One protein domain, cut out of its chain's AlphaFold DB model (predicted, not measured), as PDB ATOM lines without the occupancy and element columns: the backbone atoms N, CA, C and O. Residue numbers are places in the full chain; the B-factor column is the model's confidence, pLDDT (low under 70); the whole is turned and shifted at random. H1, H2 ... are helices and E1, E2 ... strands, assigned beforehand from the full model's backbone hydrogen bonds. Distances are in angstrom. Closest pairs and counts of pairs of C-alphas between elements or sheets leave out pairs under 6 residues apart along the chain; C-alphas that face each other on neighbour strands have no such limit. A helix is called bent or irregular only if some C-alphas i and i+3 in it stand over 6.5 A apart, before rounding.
ATOM      1  N   VAL A   3      40.757  19.443  -6.919       98.44
ATOM      2  CA  VAL A   3      40.115  20.754  -6.811       98.44
ATOM      3  C   VAL A   3      40.944  21.690  -7.675       98.44
ATOM      4  O   VAL A   3      42.114  21.930  -7.392       98.44
ATOM      5  N   HIS A   4      40.357  22.123  -8.782       98.44
ATOM      6  CA  HIS A   4      41.033  22.880  -9.819       98.44
ATOM      7  C   HIS A   4      40.486  24.311  -9.855       98.44
ATOM      8  O   HIS A   4      39.277  24.469 -10.048       98.44
ATOM      9  N   PRO A   5      41.326  25.357  -9.746       98.38
ATOM     10  CA  PRO A   5      40.908  26.753  -9.877       98.38
ATOM     11  C   PRO A   5      40.706  27.154 -11.354       98.38
ATOM     12  O   PRO A   5      41.287  28.123 -11.848       98.38
ATOM     13  N   GLY A   6      39.887  26.375 -12.064       98.62
ATOM     14  CA  GLY A   6      39.378  26.625 -13.411       98.62
ATOM     15  C   GLY A   6      37.965  26.059 -13.585       98.62
ATOM     16  O   GLY A   6      37.460  25.323 -12.733       98.62
ATOM     17  N   PHE A   7      37.301  26.406 -14.691       98.69
ATOM     18  CA  PHE A   7      35.939  25.947 -14.997       98.69
ATOM     19  C   PHE A   7      35.977  24.908 -16.119       98.69
ATOM     20  O   PHE A   7      35.890  25.250 -17.302       98.69
ATOM     21  N   ASN A   8      36.129  23.632 -15.757       98.44
ATOM     22  CA  ASN A   8      36.284  22.573 -16.750       98.44
ATOM     23  C   ASN A   8      35.050  22.509 -17.673       98.44
ATOM     24  O   ASN A   8      33.914  22.652 -17.213       98.44
ATOM     25  N   PRO A   9      35.246  22.272 -18.982       98.31
ATOM     26  CA  PRO A   9      36.500  21.873 -19.629       98.31
ATOM     27  C   PRO A   9      37.322  23.042 -20.221       98.31
ATOM     28  O   PRO A   9      38.241  22.806 -21.003       98.31
ATOM     29  N   TYR A  10      37.001  24.298 -19.901       98.62
ATOM     30  CA  TYR A  10      37.655  25.466 -20.501       98.62
ATOM     31  C   TYR A  10      38.966  25.810 -19.799       98.62
ATOM     32  O   TYR A  10      39.026  25.828 -18.571       98.62
ATOM     33  N   ASN A  11      39.998  26.137 -20.584       98.69
ATOM     34  CA  ASN A  11      41.297  26.595 -20.081       98.69
ATOM     35  C   ASN A  11      41.887  25.704 -18.975       98.69
ATOM     36  O   ASN A  11      42.462  26.207 -18.012       98.69
ATOM     37  N   ARG A  12      41.779  24.380 -19.147       98.62
ATOM     38  CA  ARG A  12      42.373  23.377 -18.252       98.62
ATOM     39  C   ARG A  12      43.878  23.600 -18.100       98.62
ATOM     40  O   ARG A  12      44.533  24.138 -19.002       98.62
ATOM     41  N   GLY A  13      44.453  23.091 -17.016       97.88
ATOM     42  CA  GLY A  13      45.888  23.123 -16.776       97.88
ATOM     43  C   GLY A  13      46.359  24.410 -16.110       97.88
ATOM     44  O   GLY A  13      45.899  24.806 -15.042       97.88
ATOM     45  N   TRP A  14      47.384  25.031 -16.685       98.19
ATOM     46  CA  TRP A  14      48.100  26.128 -16.038       98.19
ATOM     47  C   TRP A  14      47.326  27.446 -16.086       98.19
ATOM     48  O   TRP A  14      46.956  27.908 -17.157       98.19
ATOM     49  N   PHE A  15      47.181  28.084 -14.921       98.56
ATOM     50  CA  PHE A  15      46.638  29.437 -14.726       98.56
ATOM     51  C   PHE A  15      45.374  29.767 -15.547       98.56
ATOM     52  O   PHE A  15      45.408  30.709 -16.347       98.56
ATOM     53  N   PRO A  16      44.249  29.054 -15.339       98.81
ATOM     54  CA  PRO A  16      43.037  29.209 -16.150       98.81
ATOM     55  C   PRO A  16      42.568  30.661 -16.302       98.81
ATOM     56  O   PRO A  16      42.256  31.102 -17.405       98.81
ATOM     57  N   GLN A  17      42.623  31.455 -15.228       98.88
ATOM     58  CA  GLN A  17      42.211  32.860 -15.238       98.88
ATOM     59  C   GLN A  17      43.046  33.750 -16.163       98.88
ATOM     60  O   GLN A  17      42.524  34.718 -16.709       98.88
ATOM     61  N   VAL A  18      44.332  33.439 -16.364       98.88
ATOM     62  CA  VAL A  18      45.196  34.195 -17.287       98.88
ATOM     63  C   VAL A  18      44.686  34.033 -18.717       98.88
ATOM     64  O   VAL A  18      44.562  35.016 -19.444       98.88
ATOM     65  N   PHE A  19      44.361  32.803 -19.107       98.88
ATOM     66  CA  PHE A  19      43.884  32.493 -20.452       98.88
ATOM     67  C   PHE A  19      42.438  32.955 -20.658       98.88
ATOM     68  O   PHE A  19      42.155  33.593 -21.669       98.88
ATOM     69  N   SER A  20      41.569  32.775 -19.659       98.88
ATOM     70  CA  SER A  20      40.171  33.229 -19.695       98.88
ATOM     71  C   SER A  20      40.022  34.746 -19.838       98.88
ATOM     72  O   SER A  20      39.119  35.224 -20.519       98.88
ATOM     73  N   ILE A  21      40.934  35.533 -19.257       98.88
ATOM     74  CA  ILE A  21      40.973  36.989 -19.470       98.88
ATOM     75  C   ILE A  21      41.226  37.346 -20.949       98.88
ATOM     76  O   ILE A  21      40.764  38.391 -21.418       98.88
ATOM     77  N   ILE A  22      41.978  36.515 -21.673       98.75
ATOM     78  CA  ILE A  22      42.389  36.763 -23.061       98.75
ATOM     79  C   ILE A  22      41.329  36.273 -24.044       98.75
ATOM     80  O   ILE A  22      40.980  37.010 -24.966       98.75
ATOM     81  N   ASP A  23      40.834  35.049 -23.864       98.62
ATOM     82  CA  ASP A  23      39.938  34.386 -24.818       98.62
ATOM     83  C   ASP A  23      38.441  34.554 -24.496       98.62
ATOM     84  O   ASP A  23      37.596  34.269 -25.345       98.62
ATOM     85  N   GLY A  24      38.105  35.050 -23.301       98.50
ATOM     86  CA  GLY A  24      36.730  35.254 -22.847       98.50
ATOM     87  C   GLY A  24      35.994  33.972 -22.445       98.50
ATOM     88  O   GLY A  24      34.785  34.018 -22.213       98.50
ATOM     89  N   GLN A  25      36.682  32.830 -22.365       98.62
ATOM     90  CA  GLN A  25      36.101  31.596 -21.851       98.62
ATOM     91  C   GLN A  25      35.900  31.672 -20.336       98.62
ATOM     92  O   GLN A  25      36.559  32.428 -19.619       98.62
ATOM     93  N   LYS A  26      34.988  30.842 -19.830       98.75
ATOM     94  CA  LYS A  26      34.642  30.814 -18.408       98.75
ATOM     95  C   LYS A  26      35.846  30.456 -17.543       98.75
ATOM     96  O   LYS A  26      36.687  29.648 -17.930       98.75
ATOM     97  N   VAL A  27      35.883  31.028 -16.347       98.88
ATOM     98  CA  VAL A  27      36.788  30.640 -15.262       98.88
ATOM     99  C   VAL A  27      35.970  30.430 -13.994       98.88
ATOM    100  O   VAL A  27      34.829  30.875 -13.897       98.88
ATOM    101  N   GLY A  28      36.515  29.702 -13.034       98.81
ATOM    102  CA  GLY A  28      35.805  29.299 -11.834       98.81
ATOM    103  C   GLY A  28      36.619  28.292 -11.049       98.81
ATOM    104  O   GLY A  28      37.831  28.215 -11.227       98.81
ATOM    105  N   VAL A  29      35.951  27.510 -10.214       98.88
ATOM    106  CA  VAL A  29      36.552  26.370  -9.519       98.88
ATOM    107  C   VAL A  29      35.760  25.126  -9.860       98.88
ATOM    108  O   VAL A  29      34.530  25.164  -9.888       98.88
ATOM    109  N   THR A  30      36.461  24.023 -10.098       98.88
ATOM    110  CA  THR A  30      35.881  22.723 -10.414       98.88
ATOM    111  C   THR A  30      36.425  21.665  -9.466       98.88
ATOM    112  O   THR A  30      37.635  21.490  -9.332       98.88
ATOM    113  N   ILE A  31      35.524  20.902  -8.860       98.75
ATOM    114  CA  ILE A  31      35.831  19.688  -8.112       98.75
ATOM    115  C   ILE A  31      35.485  18.494  -9.000       98.75
ATOM    116  O   ILE A  31      34.339  18.353  -9.435       98.75
ATOM    117  N   HIS A  32      36.458  17.625  -9.269       98.62
ATOM    118  CA  HIS A  32      36.269  16.491 -10.174       98.62
ATOM    119  C   HIS A  32      37.059  15.244  -9.754       98.62
ATOM    120  O   HIS A  32      37.991  15.284  -8.939       98.62
ATOM    121  N   GLU A  33      36.667  14.100 -10.304       98.44
ATOM    122  CA  GLU A  33      37.440  12.864 -10.219       98.44
ATOM    123  C   GLU A  33      38.651  12.929 -11.154       98.44
ATOM    124  O   GLU A  33      38.593  13.556 -12.206       98.44
ATOM    125  N   ILE A  34      39.761  12.309 -10.749       98.12
ATOM    126  CA  ILE A  34      40.994  12.289 -11.550       98.12
ATOM    127  C   ILE A  34      40.933  11.080 -12.478       98.12
ATOM    128  O   ILE A  34      40.660   9.976 -12.005       98.12
ATOM    129  N   ASP A  35      41.261  11.284 -13.748       96.56
ATOM    130  CA  ASP A  35      41.562  10.218 -14.700       96.56
ATOM    131  C   ASP A  35      42.992  10.352 -15.259       96.56
ATOM    132  O   ASP A  35      43.875  10.909 -14.604       96.56
ATOM    133  N   ASP A  36      43.263   9.759 -16.422       96.50
ATOM    134  CA  ASP A  36      44.578   9.751 -17.063       96.50
ATOM    135  C   ASP A  36      44.953  11.082 -17.739       96.50
ATOM    136  O   ASP A  36      46.096  11.244 -18.181       96.50
ATOM    137  N   GLN A  37      44.039  12.055 -17.783       96.44
ATOM    138  CA  GLN A  37      44.251  13.368 -18.378       96.44
ATOM    139  C   GLN A  37      44.252  14.496 -17.331       96.44
ATOM    140  O   GLN A  37      43.613  14.439 -16.283       96.44
ATOM    141  N   LEU A  38      44.989  15.578 -17.618       94.31
ATOM    142  CA  LEU A  38      45.107  16.713 -16.696       94.31
ATOM    143  C   LEU A  38      43.808  17.527 -16.642       94.31
ATOM    144  O   LEU A  38      43.273  17.889 -17.694       94.31
ATOM    145  N   ASP A  39      43.346  17.840 -15.426       94.88
ATOM    146  CA  ASP A  39      42.114  18.596 -15.153       94.88
ATOM    147  C   ASP A  39      40.937  18.110 -16.019       94.88
ATOM    148  O   ASP A  39      40.261  18.877 -16.703       94.88
ATOM    149  N   HIS A  40      40.755  16.792 -16.053       96.94
ATOM    150  CA  HIS A  40      39.743  16.089 -16.829       96.94
ATOM    151  C   HIS A  40      39.025  15.063 -15.944       96.94
ATOM    152  O   HIS A  40      39.433  14.816 -14.808       96.94
ATOM    153  N   GLY A  41      37.936  14.503 -16.458       96.38
ATOM    154  CA  GLY A  41      37.151  13.484 -15.783       96.38
ATOM    155  C   GLY A  41      35.809  13.992 -15.250       96.38
ATOM    156  O   GLY A  41      35.430  15.150 -15.465       96.38
ATOM    157  N   PRO A  42      35.044  13.108 -14.586       98.06
ATOM    158  CA  PRO A  42      33.707  13.423 -14.100       98.06
ATOM    159  C   PRO A  42      33.689  14.559 -13.063       98.06
ATOM    160  O   PRO A  42      34.354  14.500 -12.028       98.06
ATOM    161  N   ILE A  43      32.883  15.588 -13.326       98.62
ATOM    162  CA  ILE A  43      32.698  16.769 -12.474       98.62
ATOM    163  C   ILE A  43      31.689  16.462 -11.371       98.62
ATOM    164  O   ILE A  43      30.576  16.015 -11.652       98.62
ATOM    165  N   ILE A  44      32.062  16.784 -10.134       98.56
ATOM    166  CA  ILE A  44      31.218  16.693  -8.937       98.56
ATOM    167  C   ILE A  44      30.490  18.020  -8.729       98.56
ATOM    168  O   ILE A  44      29.263  18.076  -8.689       98.56
ATOM    169  N   ALA A  45      31.253  19.108  -8.664       98.62
ATOM    170  CA  ALA A  45      30.745  20.452  -8.441       98.62
ATOM    171  C   ALA A  45      31.609  21.470  -9.181       98.62
ATOM    172  O   ALA A  45      32.792  21.237  -9.418       98.62
ATOM    173  N   GLN A  46      31.014  22.599  -9.552       98.56
ATOM    174  CA  GLN A  46      31.750  23.712 -10.138       98.56
ATOM    175  C   GLN A  46      31.012  25.020  -9.886       98.56
ATOM    176  O   GLN A  46      29.778  25.041  -9.910       98.56
ATOM    177  N   GLN A  47      31.761  26.102  -9.731       98.81
ATOM    178  CA  GLN A  47      31.219  27.445  -9.577       98.81
ATOM    179  C   GLN A  47      31.982  28.413 -10.476       98.81
ATOM    180  O   GLN A  47      33.209  28.455 -10.457       98.81
ATOM    181  N   GLU A  48      31.243  29.159 -11.296       98.81
ATOM    182  CA  GLU A  48      31.789  30.158 -12.218       98.81
ATOM    183  C   GLU A  48      32.171  31.436 -11.460       98.81
ATOM    184  O   GLU A  48      31.480  31.851 -10.529       98.81
ATOM    185  N   CYS A  49      33.262  32.071 -11.880       98.75
ATOM    186  CA  CYS A  49      33.695  33.377 -11.410       98.75
ATOM    187  C   CYS A  49      33.602  34.373 -12.567       98.75
ATOM    188  O   CYS A  49      34.208  34.169 -13.620       98.75
ATOM    189  N   ALA A  50      32.855  35.459 -12.369       98.62
ATOM    190  CA  ALA A  50      32.801  36.543 -13.339       98.62
ATOM    191  C   ALA A  50      34.170  37.234 -13.462       98.62
ATOM    192  O   ALA A  50      34.897  37.386 -12.474       98.62
ATOM    193  N   ILE A  51      34.503  37.664 -14.680       98.81
ATOM    194  CA  ILE A  51      35.673  38.492 -14.980       98.81
ATOM    195  C   ILE A  51      35.161  39.871 -15.383       98.81
ATOM    196  O   ILE A  51      34.543  40.026 -16.436       98.81
ATOM    197  N   GLU A  52      35.465  40.869 -14.570       98.62
ATOM    198  CA  GLU A  52      35.125  42.257 -14.839       98.62
ATOM    199  C   GLU A  52      36.143  42.904 -15.786       98.62
ATOM    200  O   GLU A  52      37.276  42.440 -15.969       98.62
ATOM    201  N   SER A  53      35.762  44.023 -16.402       98.56
ATOM    202  CA  SER A  53      36.627  44.721 -17.366       98.56
ATOM    203  C   SER A  53      37.887  45.323 -16.730       98.56
ATOM    204  O   SER A  53      38.895  45.504 -17.417       98.56
ATOM    205  N   TRP A  54      37.853  45.594 -15.424       98.62
ATOM    206  CA  TRP A  54      38.983  46.097 -14.636       98.62
ATOM    207  C   TRP A  54      39.788  44.989 -13.950       98.62
ATOM    208  O   TRP A  54      40.758  45.278 -13.251       98.62
ATOM    209  N   ASP A  55      39.421  43.721 -14.128       98.88
ATOM    210  CA  ASP A  55      40.123  42.640 -13.456       98.88
ATOM    211  C   ASP A  55      41.499  42.350 -14.051       98.88
ATOM    212  O   ASP A  55      41.705  42.344 -15.270       98.88
ATOM    213  N   SER A  56      42.417  42.003 -13.155       98.94
ATOM    214  CA  SER A  56      43.711  41.397 -13.452       98.94
ATOM    215  C   SER A  56      43.703  39.910 -13.081       98.94
ATOM    216  O   SER A  56      42.803  39.442 -12.384       98.94
ATOM    217  N   SER A  57      44.727  39.155 -13.489       98.94
ATOM    218  CA  SER A  57      44.882  37.767 -13.026       98.94
ATOM    219  C   SER A  57      44.920  37.672 -11.499       98.94
ATOM    220  O   SER A  57      44.333  36.744 -10.949       98.94
ATOM    221  N   GLY A  58      45.537  38.640 -10.813       98.81
ATOM    222  CA  GLY A  58      45.573  38.680  -9.346       98.81
ATOM    223  C   GLY A  58      44.188  38.828  -8.714       98.81
ATOM    224  O   GLY A  58      43.819  38.045  -7.841       98.81
ATOM    225  N   SER A  59      43.378  39.779  -9.192       98.88
ATOM    226  CA  SER A  59      42.050  40.033  -8.616       98.88
ATOM    227  C   SER A  59      41.055  38.903  -8.889       98.88
ATOM    228  O   SER A  59      40.283  38.551  -7.998       98.88
ATOM    229  N   VAL A  60      41.104  38.284 -10.077       98.88
ATOM    230  CA  VAL A  60      40.306  37.077 -10.362       98.88
ATOM    231  C   VAL A  60      40.773  35.920  -9.486       98.88
ATOM    232  O   VAL A  60      39.948  35.268  -8.854       98.88
ATOM    233  N   TYR A  61      42.085  35.682  -9.396       98.88
ATOM    234  CA  TYR A  61      42.632  34.577  -8.610       98.88
ATOM    235  C   TYR A  61      42.271  34.675  -7.125       98.88
ATOM    236  O   TYR A  61      41.891  33.670  -6.534       98.88
ATOM    237  N   ALA A  62      42.298  35.876  -6.540       98.75
ATOM    238  CA  ALA A  62      41.848  36.088  -5.166       98.75
ATOM    239  C   ALA A  62      40.400  35.603  -4.958       98.75
ATOM    240  O   ALA A  62      40.144  34.823  -4.044       98.75
ATOM    241  N   ARG A  63      39.478  35.964  -5.863       98.81
ATOM    242  CA  ARG A  63      38.087  35.482  -5.805       98.81
ATOM    243  C   ARG A  63      37.969  33.978  -6.038       98.81
ATOM    244  O   ARG A  63      37.111  33.344  -5.435       98.81
ATOM    245  N   LEU A  64      38.818  33.390  -6.883       98.81
ATOM    246  CA  LEU A  64      38.847  31.936  -7.072       98.81
ATOM    247  C   LEU A  64      39.223  31.202  -5.781       98.81
ATOM    248  O   LEU A  64      38.645  30.159  -5.512       98.81
ATOM    249  N   MET A  65      40.132  31.743  -4.967       98.75
ATOM    250  CA  MET A  65      40.496  31.137  -3.676       98.75
ATOM    251  C   MET A  65      39.346  31.170  -2.664       98.75
ATOM    252  O   MET A  65      39.183  30.225  -1.889       98.75
ATOM    253  N   ASP A  66      38.528  32.222  -2.691       98.75
ATOM    254  CA  ASP A  66      37.320  32.301  -1.866       98.75
ATOM    255  C   ASP A  66      36.270  31.286  -2.334       98.75
ATOM    256  O   ASP A  66      35.783  30.490  -1.530       98.75
ATOM    257  N   ILE A  67      36.011  31.223  -3.646       98.81
ATOM    258  CA  ILE A  67      35.102  30.235  -4.247       98.81
ATOM    259  C   ILE A  67      35.577  28.809  -3.950       98.81
ATOM    260  O   ILE A  67      34.770  27.949  -3.614       98.81
ATOM    261  N   GLU A  68      36.878  28.537  -4.053       98.75
ATOM    262  CA  GLU A  68      37.441  27.211  -3.800       98.75
ATOM    263  C   GLU A  68      37.195  26.773  -2.360       98.75
ATOM    264  O   GLU A  68      36.724  25.660  -2.116       98.75
ATOM    265  N   ARG A  69      37.453  27.671  -1.406       98.69
ATOM    266  CA  ARG A  69      37.173  27.434   0.010       98.69
ATOM    267  C   ARG A  69      35.696  27.116   0.232       98.69
ATOM    268  O   ARG A  69      35.395  26.138   0.911       98.69
ATOM    269  N   GLU A  70      34.797  27.941  -0.297       98.75
ATOM    270  CA  GLU A  70      33.350  27.774  -0.130       98.75
ATOM    271  C   GLU A  70      32.869  26.449  -0.728       98.75
ATOM    272  O   GLU A  70      32.253  25.644  -0.028       98.75
ATOM    273  N   LEU A  71      33.241  26.178  -1.979       98.56
ATOM    274  CA  LEU A  71      32.810  25.002  -2.727       98.56
ATOM    275  C   LEU A  71      33.322  23.701  -2.093       98.56
ATOM    276  O   LEU A  71      32.593  22.712  -2.000       98.56
ATOM    277  N   VAL A  72      34.570  23.688  -1.610       98.56
ATOM    278  CA  VAL A  72      35.121  22.529  -0.895       98.56
ATOM    279  C   VAL A  72      34.388  22.304   0.422       98.56
ATOM    280  O   VAL A  72      34.054  21.161   0.727       98.56
ATOM    281  N   LEU A  73      34.122  23.356   1.202       98.62
ATOM    282  CA  LEU A  73      33.407  23.225   2.474       98.62
ATOM    283  C   LEU A  73      31.964  22.748   2.275       98.62
ATOM    284  O   LEU A  73      31.505  21.895   3.034       98.62
ATOM    285  N   GLU A  74      31.280  23.246   1.245       98.62
ATOM    286  CA  GLU A  74      29.921  22.832   0.886       98.62
ATOM    287  C   GLU A  74      29.855  21.340   0.531       98.62
ATOM    288  O   GLU A  74      28.985  20.613   1.017       98.62
ATOM    289  N   HIS A  75      30.803  20.855  -0.275       98.38
ATOM    290  CA  HIS A  75      30.784  19.484  -0.785       98.38
ATOM    291  C   HIS A  75      31.630  18.491   0.025       98.38
ATOM    292  O   HIS A  75      31.648  17.302  -0.292       98.38
ATOM    293  N   PHE A  76      32.301  18.926   1.097       98.38
ATOM    294  CA  PHE A  76      33.221  18.079   1.865       98.38
ATOM    295  C   PHE A  76      32.569  16.782   2.361       98.38
ATOM    296  O   PHE A  76      33.161  15.710   2.241       98.38
ATOM    297  N   ALA A  77      31.350  16.861   2.904       98.31
ATOM    298  CA  ALA A  77      30.660  15.694   3.451       98.31
ATOM    299  C   ALA A  77      30.310  14.665   2.364       98.31
ATOM    300  O   ALA A  77      30.608  13.486   2.533       98.31
ATOM    301  N   SER A  78      29.736  15.101   1.235       98.25
ATOM    302  CA  SER A  78      29.381  14.180   0.148       98.25
ATOM    303  C   SER A  78      30.617  13.565  -0.501       98.25
ATOM    304  O   SER A  78      30.608  12.375  -0.802       98.25
ATOM    305  N   ILE A  79      31.694  14.344  -0.648       98.06
ATOM    306  CA  ILE A  79      33.000  13.881  -1.129       98.06
ATOM    307  C   ILE A  79      33.584  12.816  -0.201       98.06
ATOM    308  O   ILE A  79      33.952  11.739  -0.664       98.06
ATOM    309  N   ARG A  80      33.642  13.091   1.108       98.06
ATOM    310  CA  ARG A  80      34.157  12.154   2.119       98.06
ATOM    311  C   ARG A  80      33.368  10.845   2.125       98.06
ATOM    312  O   ARG A  80      33.966   9.779   2.243       98.06
ATOM    313  N   ASP A  81      32.047  10.940   2.019       98.06
ATOM    314  CA  ASP A  81      31.143   9.795   2.139       98.06
ATOM    315  C   ASP A  81      30.924   9.065   0.798       98.06
ATOM    316  O   ASP A  81      30.278   8.019   0.774       98.06
ATOM    317  N   GLY A  82      31.445   9.596  -0.316       96.81
ATOM    318  CA  GLY A  82      31.254   9.038  -1.660       96.81
ATOM    319  C   GLY A  82      29.798   9.067  -2.141       96.81
ATOM    320  O   GLY A  82      29.410   8.259  -2.979       96.81
ATOM    321  N   SER A  83      28.974   9.964  -1.591       98.19
ATOM    322  CA  SER A  83      27.529  10.052  -1.864       98.19
ATOM    323  C   SER A  83      27.166  11.064  -2.957       98.19
ATOM    324  O   SER A  83      25.989  11.348  -3.181       98.19
ATOM    325  N   TYR A  84      28.169  11.626  -3.632       98.00
ATOM    326  CA  TYR A  84      27.984  12.557  -4.738       98.00
ATOM    327  C   TYR A  84      27.624  11.839  -6.045       98.00
ATOM    328  O   TYR A  84      27.895  10.655  -6.240       98.00
ATOM    329  N   THR A  85      27.043  12.588  -6.976       97.44
ATOM    330  CA  THR A  85      26.910  12.176  -8.374       97.44
ATOM    331  C   THR A  85      27.835  13.015  -9.237       97.44
ATOM    332  O   THR A  85      28.196  14.138  -8.880       97.44
ATOM    333  N   THR A  86      28.237  12.459 -10.374       98.12
ATOM    334  CA  THR A  86      29.130  13.136 -11.307       98.12
ATOM    335  C   THR A  86      28.480  13.316 -12.668       98.12
ATOM    336  O   THR A  86      27.521  12.630 -13.031       98.12
ATOM    337  N   ARG A  87      29.014  14.262 -13.438       97.44
ATOM    338  CA  ARG A  87      28.721  14.412 -14.865       97.44
ATOM    339  C   ARG A  87      30.016  14.588 -15.639       97.44
ATOM    340  O   ARG A  87      30.877  15.358 -15.223       97.44
ATOM    341  N   SER A  88      30.146  13.927 -16.781       94.50
ATOM    342  CA  SER A  88      31.250  14.220 -17.694       94.50
ATOM    343  C   SER A  88      30.985  15.533 -18.439       94.50
ATOM    344  O   SER A  88      29.825  15.830 -18.752       94.50
ATOM    345  N   PRO A  89      32.023  16.329 -18.739       92.81
ATOM    346  CA  PRO A  89      31.900  17.452 -19.659       92.81
ATOM    347  C   PRO A  89      31.333  16.998 -21.013       92.81
ATOM    348  O   PRO A  89      31.626  15.902 -21.481       92.81
ATOM    349  N   ALA A  90      30.531  17.845 -21.665       93.25
ATOM    350  CA  ALA A  90      29.959  17.531 -22.983       93.25
ATOM    351  C   ALA A  90      30.969  17.672 -24.141       93.25
ATOM    352  O   ALA A  90      30.704  17.213 -25.250       93.25
ATOM    353  N   ILE A  91      32.090  18.352 -23.894       97.00
ATOM    354  CA  ILE A  91      33.170  18.623 -24.847       97.00
ATOM    355  C   ILE A  91      34.521  18.487 -24.131       97.00
ATOM    356  O   ILE A  91      34.589  18.672 -22.918       97.00
ATOM    357  N   GLU A  92      35.594  18.255 -24.885       97.12
ATOM    358  CA  GLU A  92      36.968  18.142 -24.350       97.12
ATOM    359  C   GLU A  92      37.559  19.472 -23.855       97.12
ATOM    360  O   GLU A  92      38.424  19.499 -22.974       97.12
ATOM    361  N   GLY A  93      37.100  20.582 -24.443       97.69
ATOM    362  CA  GLY A  93      37.626  21.922 -24.193       97.69
ATOM    363  C   GLY A  93      39.058  22.103 -24.698       97.69
ATOM    364  O   GLY A  93      39.401  21.646 -25.789       97.69
ATOM    365  N   ASN A  94      39.888  22.806 -23.929       98.62
ATOM    366  CA  ASN A  94      41.275  23.111 -24.284       98.62
ATOM    367  C   ASN A  94      42.197  23.031 -23.063       98.62
ATOM    368  O   ASN A  94      41.756  23.194 -21.927       98.62
ATOM    369  N   LEU A  95      43.487  22.802 -23.316       98.50
ATOM    370  CA  LEU A  95      44.516  22.613 -22.297       98.50
ATOM    371  C   LEU A  95      45.657  23.606 -22.513       98.50
ATOM    372  O   LEU A  95      46.258  23.622 -23.587       98.50
ATOM    373  N   ASN A  96      45.988  24.369 -21.473       98.69
ATOM    374  CA  ASN A  96      47.162  25.231 -21.436       98.69
ATOM    375  C   ASN A  96      48.212  24.639 -20.491       98.69
ATOM    376  O   ASN A  96      47.928  24.204 -19.375       98.69
ATOM    377  N   LEU A  97      49.462  24.629 -20.932       98.44
ATOM    378  CA  LEU A  97      50.606  24.138 -20.181       98.44
ATOM    379  C   LEU A  97      51.500  25.303 -19.758       98.44
ATOM    380  O   LEU A  97      51.423  26.419 -20.272       98.44
ATOM    381  N   LYS A  98      52.449  25.017 -18.863       98.31
ATOM    382  CA  LYS A  98      53.443  26.001 -18.416       98.31
ATOM    383  C   LYS A  98      54.137  26.720 -19.580       98.31
ATOM    384  O   LYS A  98      54.346  27.925 -19.515       98.31
ATOM    385  N   LYS A  99      54.482  25.997 -20.654       98.19
ATOM    386  CA  LYS A  99      55.146  26.571 -21.839       98.19
ATOM    387  C   LYS A  99      54.304  27.652 -22.528       98.19
ATOM    388  O   LYS A  99      54.878  28.596 -23.058       98.19
ATOM    389  N   ASP A 100      52.979  27.527 -22.493       98.50
ATOM    390  CA  ASP A 100      52.066  28.450 -23.166       98.50
ATOM    391  C   ASP A 100      51.999  29.762 -22.374       98.50
ATOM    392  O   ASP A 100      52.088  30.850 -22.942       98.50
ATOM    393  N   PHE A 101      52.008  29.668 -21.037       98.69
ATOM    394  CA  PHE A 101      52.187  30.834 -20.172       98.69
ATOM    395  C   PHE A 101      53.555  31.498 -20.384       98.69
ATOM    396  O   PHE A 101      53.630  32.716 -20.524       98.69
ATOM    397  N   GLU A 102      54.643  30.724 -20.459       98.12
ATOM    398  CA  GLU A 102      55.984  31.279 -20.692       98.12
ATOM    399  C   GLU A 102      56.097  32.026 -22.031       98.12
ATOM    400  O   GLU A 102      56.746  33.070 -22.093       98.12
ATOM    401  N   GLN A 103      55.432  31.540 -23.083       97.94
ATOM    402  CA  GLN A 103      55.351  32.235 -24.374       97.94
ATOM    403  C   GLN A 103      54.546  33.533 -24.268       97.94
ATOM    404  O   GLN A 103      54.982  34.577 -24.755       97.94
ATOM    405  N   LEU A 104      53.405  33.498 -23.574       98.25
ATOM    406  CA  LEU A 104      52.531  34.656 -23.404       98.25
ATOM    407  C   LEU A 104      53.232  35.836 -22.712       98.25
ATOM    408  O   LEU A 104      52.908  36.991 -22.995       98.25
ATOM    409  N   ARG A 105      54.203  35.567 -21.835       98.75
ATOM    410  CA  ARG A 105      54.939  36.585 -21.066       98.75
ATOM    411  C   ARG A 105      55.764  37.550 -21.916       98.75
ATOM    412  O   ARG A 105      55.987  38.679 -21.479       98.75
ATOM    413  N   GLN A 106      56.250  37.127 -23.081       98.62
ATOM    414  CA  GLN A 106      57.066  37.984 -23.938       98.62
ATOM    415  C   GLN A 106      56.179  38.858 -24.826       98.62
ATOM    416  O   GLN A 106      55.468  38.361 -25.695       98.62
ATOM    417  N   LEU A 107      56.249  40.170 -24.631       98.75
ATOM    418  CA  LEU A 107      55.544  41.154 -25.440       98.75
ATOM    419  C   LEU A 107      56.400  41.512 -26.662       98.75
ATOM    420  O   LEU A 107      57.518  42.014 -26.512       98.75
ATOM    421  N   ASP A 108      55.875  41.257 -27.858       98.56
ATOM    422  CA  ASP A 108      56.453  41.762 -29.103       98.56
ATOM    423  C   ASP A 108      55.933  43.181 -29.348       98.56
ATOM    424  O   ASP A 108      54.736  43.400 -29.521       98.56
ATOM    425  N   LEU A 109      56.842  44.158 -29.356       98.50
ATOM    426  CA  LEU A 109      56.494  45.563 -29.573       98.50
ATOM    427  C   LEU A 109      55.989  45.854 -30.995       98.50
ATOM    428  O   LEU A 109      55.453  46.934 -31.226       98.50
ATOM    429  N   ASN A 110      56.161  44.918 -31.933       98.31
ATOM    430  CA  ASN A 110      55.666  45.029 -33.304       98.31
ATOM    431  C   ASN A 110      54.356  44.258 -33.527       98.31
ATOM    432  O   ASN A 110      53.845  44.237 -34.647       98.31
ATOM    433  N   GLU A 111      53.811  43.608 -32.496       98.50
ATOM    434  CA  GLU A 111      52.514  42.943 -32.596       98.50
ATOM    435  C   GLU A 111      51.420  43.973 -32.917       98.50
ATOM    436  O   GLU A 111      51.342  45.040 -32.307       98.50
ATOM    437  N   HIS A 112      50.551  43.648 -33.876       98.44
ATOM    438  CA  HIS A 112      49.411  44.480 -34.254       98.44
ATOM    439  C   HIS A 112      48.114  43.906 -33.675       98.44
ATOM    440  O   HIS A 112      47.869  42.705 -33.740       98.44
ATOM    441  N   GLY A 113      47.255  44.776 -33.147       97.94
ATOM    442  CA  GLY A 113      46.011  44.385 -32.491       97.94
ATOM    443  C   GLY A 113      45.209  45.597 -32.026       97.94
ATOM    444  O   GLY A 113      45.607  46.746 -32.229       97.94
ATOM    445  N   THR A 114      44.057  45.350 -31.408       98.75
ATOM    446  CA  THR A 114      43.250  46.417 -30.802       98.75
ATOM    447  C   THR A 114      43.804  46.799 -29.429       98.75
ATOM    448  O   THR A 114      44.455  45.995 -28.761       98.75
ATOM    449  N   PHE A 115      43.484  48.003 -28.944       98.69
ATOM    450  CA  PHE A 115      43.814  48.369 -27.562       98.69
ATOM    451  C   PHE A 115      43.207  47.403 -26.541       98.69
ATOM    452  O   PHE A 115      43.875  47.062 -25.569       98.69
ATOM    453  N   GLY A 116      41.982  46.922 -26.776       98.69
ATOM    454  CA  GLY A 116      41.337  45.935 -25.907       98.69
ATOM    455  C   GLY A 116      42.117  44.619 -25.827       98.69
ATOM    456  O   GLY A 116      42.314  44.101 -24.733       98.69
ATOM    457  N   HIS A 117      42.634  44.124 -26.958       98.62
ATOM    458  CA  HIS A 117      43.492  42.932 -27.001       98.62
ATOM    459  C   HIS A 117      44.755  43.108 -26.151       98.62
ATOM    460  O   HIS A 117      45.045  42.286 -25.283       98.62
ATOM    461  N   PHE A 118      45.471  44.221 -26.330       98.81
ATOM    462  CA  PHE A 118      46.679  44.489 -25.548       98.81
ATOM    463  C   PHE A 118      46.382  44.717 -24.065       98.81
ATOM    464  O   PHE A 118      47.131  44.240 -23.213       98.81
ATOM    465  N   LEU A 119      45.273  45.384 -23.736       98.88
ATOM    466  CA  LEU A 119      44.859  45.590 -22.351       98.88
ATOM    467  C   LEU A 119      44.503  44.264 -21.670       98.88
ATOM    468  O   LEU A 119      44.945  44.026 -20.547       98.88
ATOM    469  N   ASN A 120      43.788  43.373 -22.368       98.88
ATOM    470  CA  ASN A 120      43.515  42.012 -21.905       98.88
ATOM    471  C   ASN A 120      44.811  41.244 -21.655       98.88
ATOM    472  O   ASN A 120      44.974  40.650 -20.592       98.88
ATOM    473  N   ARG A 121      45.778  41.311 -22.574       98.88
ATOM    474  CA  ARG A 121      47.064  40.636 -22.388       98.88
ATOM    475  C   ARG A 121      47.848  41.172 -21.189       98.88
ATOM    476  O   ARG A 121      48.392  40.389 -20.411       98.88
ATOM    477  N   LEU A 122      47.885  42.490 -20.996       98.94
ATOM    478  CA  LEU A 122      48.578  43.097 -19.858       98.94
ATOM    479  C   LEU A 122      47.900  42.775 -18.521       98.94
ATOM    480  O   LEU A 122      48.595  42.438 -17.560       98.94
ATOM    481  N   ARG A 123      46.565  42.842 -18.439       98.88
ATOM    482  CA  ARG A 123      45.834  42.535 -17.198       98.88
ATOM    483  C   ARG A 123      45.831  41.035 -16.884       98.88
ATOM    484  O   ARG A 123      45.957  40.674 -15.718       98.88
ATOM    485  N   ALA A 124      45.839  40.166 -17.900       98.94
ATOM    486  CA  ALA A 124      46.049  38.723 -17.743       98.94
ATOM    487  C   ALA A 124      47.417  38.395 -17.134       98.94
ATOM    488  O   ALA A 124      47.538  37.505 -16.300       98.94
ATOM    489  N   LEU A 125      48.463  39.120 -17.531       98.94
ATOM    490  CA  LEU A 125      49.815  38.916 -17.006       98.94
ATOM    491  C   LEU A 125      50.077  39.689 -15.706       98.94
ATOM    492  O   LEU A 125      51.105  39.475 -15.065       98.94
ATOM    493  N   THR A 126      49.163  40.559 -15.283       98.94
ATOM    494  CA  THR A 126      49.278  41.280 -14.015       98.94
ATOM    495  C   THR A 126      48.708  40.429 -12.885       98.94
ATOM    496  O   THR A 126      47.520  40.126 -12.854       98.94
ATOM    497  N   HIS A 127      49.568  40.057 -11.945       98.81
ATOM    498  CA  HIS A 127      49.203  39.343 -10.730       98.81
ATOM    499  C   HIS A 127      50.098  39.888  -9.624       98.81
ATOM    500  O   HIS A 127      51.294  39.606  -9.621       98.81
ATOM    501  N   ASP A 128      49.546  40.737  -8.761       98.31
ATOM    502  CA  ASP A 128      50.283  41.431  -7.702       98.31
ATOM    503  C   ASP A 128      51.631  42.004  -8.195       98.31
ATOM    504  O   ASP A 128      51.694  42.726  -9.197       98.31
ATOM    505  N   ASP A 129      52.726  41.643  -7.523       98.12
ATOM    506  CA  ASP A 129      54.087  42.075  -7.838       98.12
ATOM    507  C   ASP A 129      54.851  41.106  -8.761       98.12
ATOM    508  O   ASP A 129      56.056  41.281  -8.996       98.12
ATOM    509  N   PHE A 130      54.187  40.083  -9.317       98.50
ATOM    510  CA  PHE A 130      54.842  39.152 -10.233       98.50
ATOM    511  C   PHE A 130      55.315  39.860 -11.504       98.50
ATOM    512  O   PHE A 130      54.573  40.513 -12.239       98.50
ATOM    513  N   ARG A 131      56.596  39.658 -11.816       98.69
ATOM    514  CA  ARG A 131      57.256  40.181 -13.016       98.69
ATOM    515  C   ARG A 131      57.031  39.239 -14.203       98.69
ATOM    516  O   ARG A 131      57.955  38.583 -14.696       98.69
ATOM    517  N   ASN A 132      55.772  39.135 -14.618       98.75
ATOM    518  CA  ASN A 132      55.341  38.210 -15.663       98.75
ATOM    519  C   ASN A 132      55.618  38.754 -17.059       98.75
ATOM    520  O   ASN A 132      56.444  38.165 -17.752       98.75
ATOM    521  N   ALA A 133      54.952  39.846 -17.453       98.88
ATOM    522  CA  ALA A 133      55.080  40.418 -18.789       98.88
ATOM    523  C   ALA A 133      56.404  41.166 -18.946       98.88
ATOM    524  O   ALA A 133      56.824  41.903 -18.048       98.88
ATOM    525  N   TRP A 134      57.058  41.004 -20.091       98.88
ATOM    526  CA  TRP A 134      58.288  41.720 -20.404       98.88
ATOM    527  C   TRP A 134      58.488  41.906 -21.902       98.88
ATOM    528  O   TRP A 134      58.044  41.090 -22.700       98.88
ATOM    529  N   PHE A 135      59.235  42.940 -22.273       98.88
ATOM    530  CA  PHE A 135      59.776  43.125 -23.619       98.88
ATOM    531  C   PHE A 135      61.272  43.439 -23.551       98.88
ATOM    532  O   PHE A 135      61.833  43.624 -22.465       98.88
ATOM    533  N   VAL A 136      61.924  43.475 -24.709       98.75
ATOM    534  CA  VAL A 136      63.306  43.940 -24.868       98.75
ATOM    535  C   VAL A 136      63.276  45.209 -25.711       98.75
ATOM    536  O   VAL A 136      62.686  45.208 -26.788       98.75
ATOM    537  N   ASP A 137      63.848  46.299 -25.200       98.44
ATOM    538  CA  ASP A 137      63.918  47.563 -25.936       98.44
ATOM    539  C   ASP A 137      65.003  47.544 -27.029       98.44
ATOM    540  O   ASP A 137      65.784  46.598 -27.152       98.44
ATOM    541  N   ALA A 138      65.086  48.618 -27.817       98.00
ATOM    542  CA  ALA A 138      66.059  48.740 -28.905       98.00
ATOM    543  C   ALA A 138      67.532  48.679 -28.446       98.00
ATOM    544  O   ALA A 138      68.414  48.434 -29.265       98.00
ATOM    545  N   SER A 139      67.812  48.890 -27.153       98.31
ATOM    546  CA  SER A 139      69.159  48.782 -26.577       98.31
ATOM    547  C   SER A 139      69.510  47.364 -26.109       98.31
ATOM    548  O   SER A 139      70.636  47.118 -25.681       98.31
ATOM    549  N   GLY A 140      68.561  46.425 -26.175       98.19
ATOM    550  CA  GLY A 140      68.718  45.071 -25.648       98.19
ATOM    551  C   GLY A 140      68.361  44.941 -24.164       98.19
ATOM    552  O   GLY A 140      68.603  43.892 -23.562       98.19
ATOM    553  N   ARG A 141      67.770  45.970 -23.541       98.50
ATOM    554  CA  ARG A 141      67.401  45.934 -22.123       98.50
ATOM    555  C   ARG A 141      66.025  45.296 -21.937       98.50
ATOM    556  O   ARG A 141      65.043  45.718 -22.543       98.50
ATOM    557  N   LYS A 142      65.937  44.303 -21.043       98.62
ATOM    558  CA  LYS A 142      64.660  43.698 -20.630       98.62
ATOM    559  C   LYS A 142      63.904  44.625 -19.675       98.62
ATOM    560  O   LYS A 142      64.458  45.058 -18.663       98.62
ATOM    561  N   ILE A 143      62.632  44.870 -19.973       98.88
ATOM    562  CA  ILE A 143      61.734  45.726 -19.194       98.88
ATOM    563  C   ILE A 143      60.495  44.915 -18.824       98.88
ATOM    564  O   ILE A 143      59.862  44.322 -19.694       98.88
ATOM    565  N   PHE A 144      60.165  44.881 -17.533       98.88
ATOM    566  CA  PHE A 144      58.946  44.246 -17.036       98.88
ATOM    567  C   PHE A 144      57.777  45.225 -17.059       98.88
ATOM    568  O   PHE A 144      57.959  46.417 -16.811       98.88
ATOM    569  N   VAL A 145      56.581  44.705 -17.316       98.81
ATOM    570  CA  VAL A 145      55.355  45.492 -17.445       98.81
ATOM    571  C   VAL A 145      54.262  44.874 -16.579       98.81
ATOM    572  O   VAL A 145      54.128  43.654 -16.501       98.81
ATOM    573  N   ARG A 146      53.475  45.732 -15.940       98.75
ATOM    574  CA  ARG A 146      52.194  45.407 -15.310       98.75
ATOM    575  C   ARG A 146      51.258  46.596 -15.478       98.75
ATOM    576  O   ARG A 146      51.738  47.716 -15.669       98.75
TER     577      ARG A 146
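What this domain is: This is residues 3 to 146 of the 154 residues of a protein of Mycobacterium simulans (UniProt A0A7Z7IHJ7). A rod-like model in which the antiparallel hairpin E1 and E2 has the long helix H2 packed along it, while H1 and H4 sit side by side near the first residues of H2 and a second small hairpin, E3 and E4, makes the far end of the rod. Residues 82 to 97, a long stretch with no named element, run back from the last residues of H2 toward H3. The printed part has 144 residues, with four named helices and four named strands in the order H1 E1 E2 H2 H3 H4 E3 E4, of mixed class. It is only just compact, close to loose, with a radius of gyration of the C-alphas of 17.2 A and spans of 62 by 27 by 24 A.

Where its parts are: Find C-alpha 27 at (36.788, 30.640, -15.262); from there E1 runs through residues 27 to 32, 15.0 A, and E2 returns through residues 43 to 49, 16.7 A. H2, residues 57 to 81, begins at C-alpha 57 at (44.882, 37.767, -13.026) and is 34.7 A long. It is irregular, with C-alphas 74 and 77 7.6 A apart, and has a kink of 51 degrees near residue 75. Look before E1 for H1, residues 16 to 23, 10.6 A. Beyond H2 come H3, residues 98 to 104, 10.0 A, and H4, residues 115 to 125, 15.4 A. E3, residues 133 to 136, is 10.8 A long, and E4, residues 142 to 145, is 10.0 A long and ends at C-alpha 145 at (55.355, 45.492, -17.445).

How they stand to each other: In the hairpin E1 and E2, antiparallel at 166 degrees, look for N 29 and O 47 at 2.9 A. H2 comes closest to E1 at the C-alphas of Val 29 and Glu 68, 5.8 A, and to E2 at those of Cys 49 and Leu 64, 6.9 A. With residues 57 to 61 alone H2 touches H1, closest C-alphas Val 18 and Ser 57 at 5.6 A. H1 touches H4 at a shallow tilt of 8 degrees, opposite ways, closest C-alphas Val 18 and Ala 124 at 4.6 A. H2 and H4 only just touch, and only at their ends, with 3 pairs of C-alphas within 8 A, the closest those of Ser 57 and Ala 124 at 5.0 A. H3 is near H1 and near H4, with 5 pairs of C-alphas within 10 A in each case. The hairpin E3 and E4 is antiparallel at 148 degrees, with N 143 and O 135 at 2.9 A; the closest C-alphas of H4 and E3 are Leu 125 and Ala 133, 5.8 A. Every O i to N i+4 pair is within hydrogen-bond range in H3 and H4, against 3 of 4 in H1 and 19 of 21 in H2.

The domain as a whole: The two C-alphas farthest apart are those of Ser 83 and Ser 139, 62.0 A. The printed part has no cut, and the link from H2 to H3, 16 residues, is long. Residues 110 to 115, of which 115 belongs to H4, stand free. The mean pLDDT of the printed part is 98.3, and no printed residue is under 70.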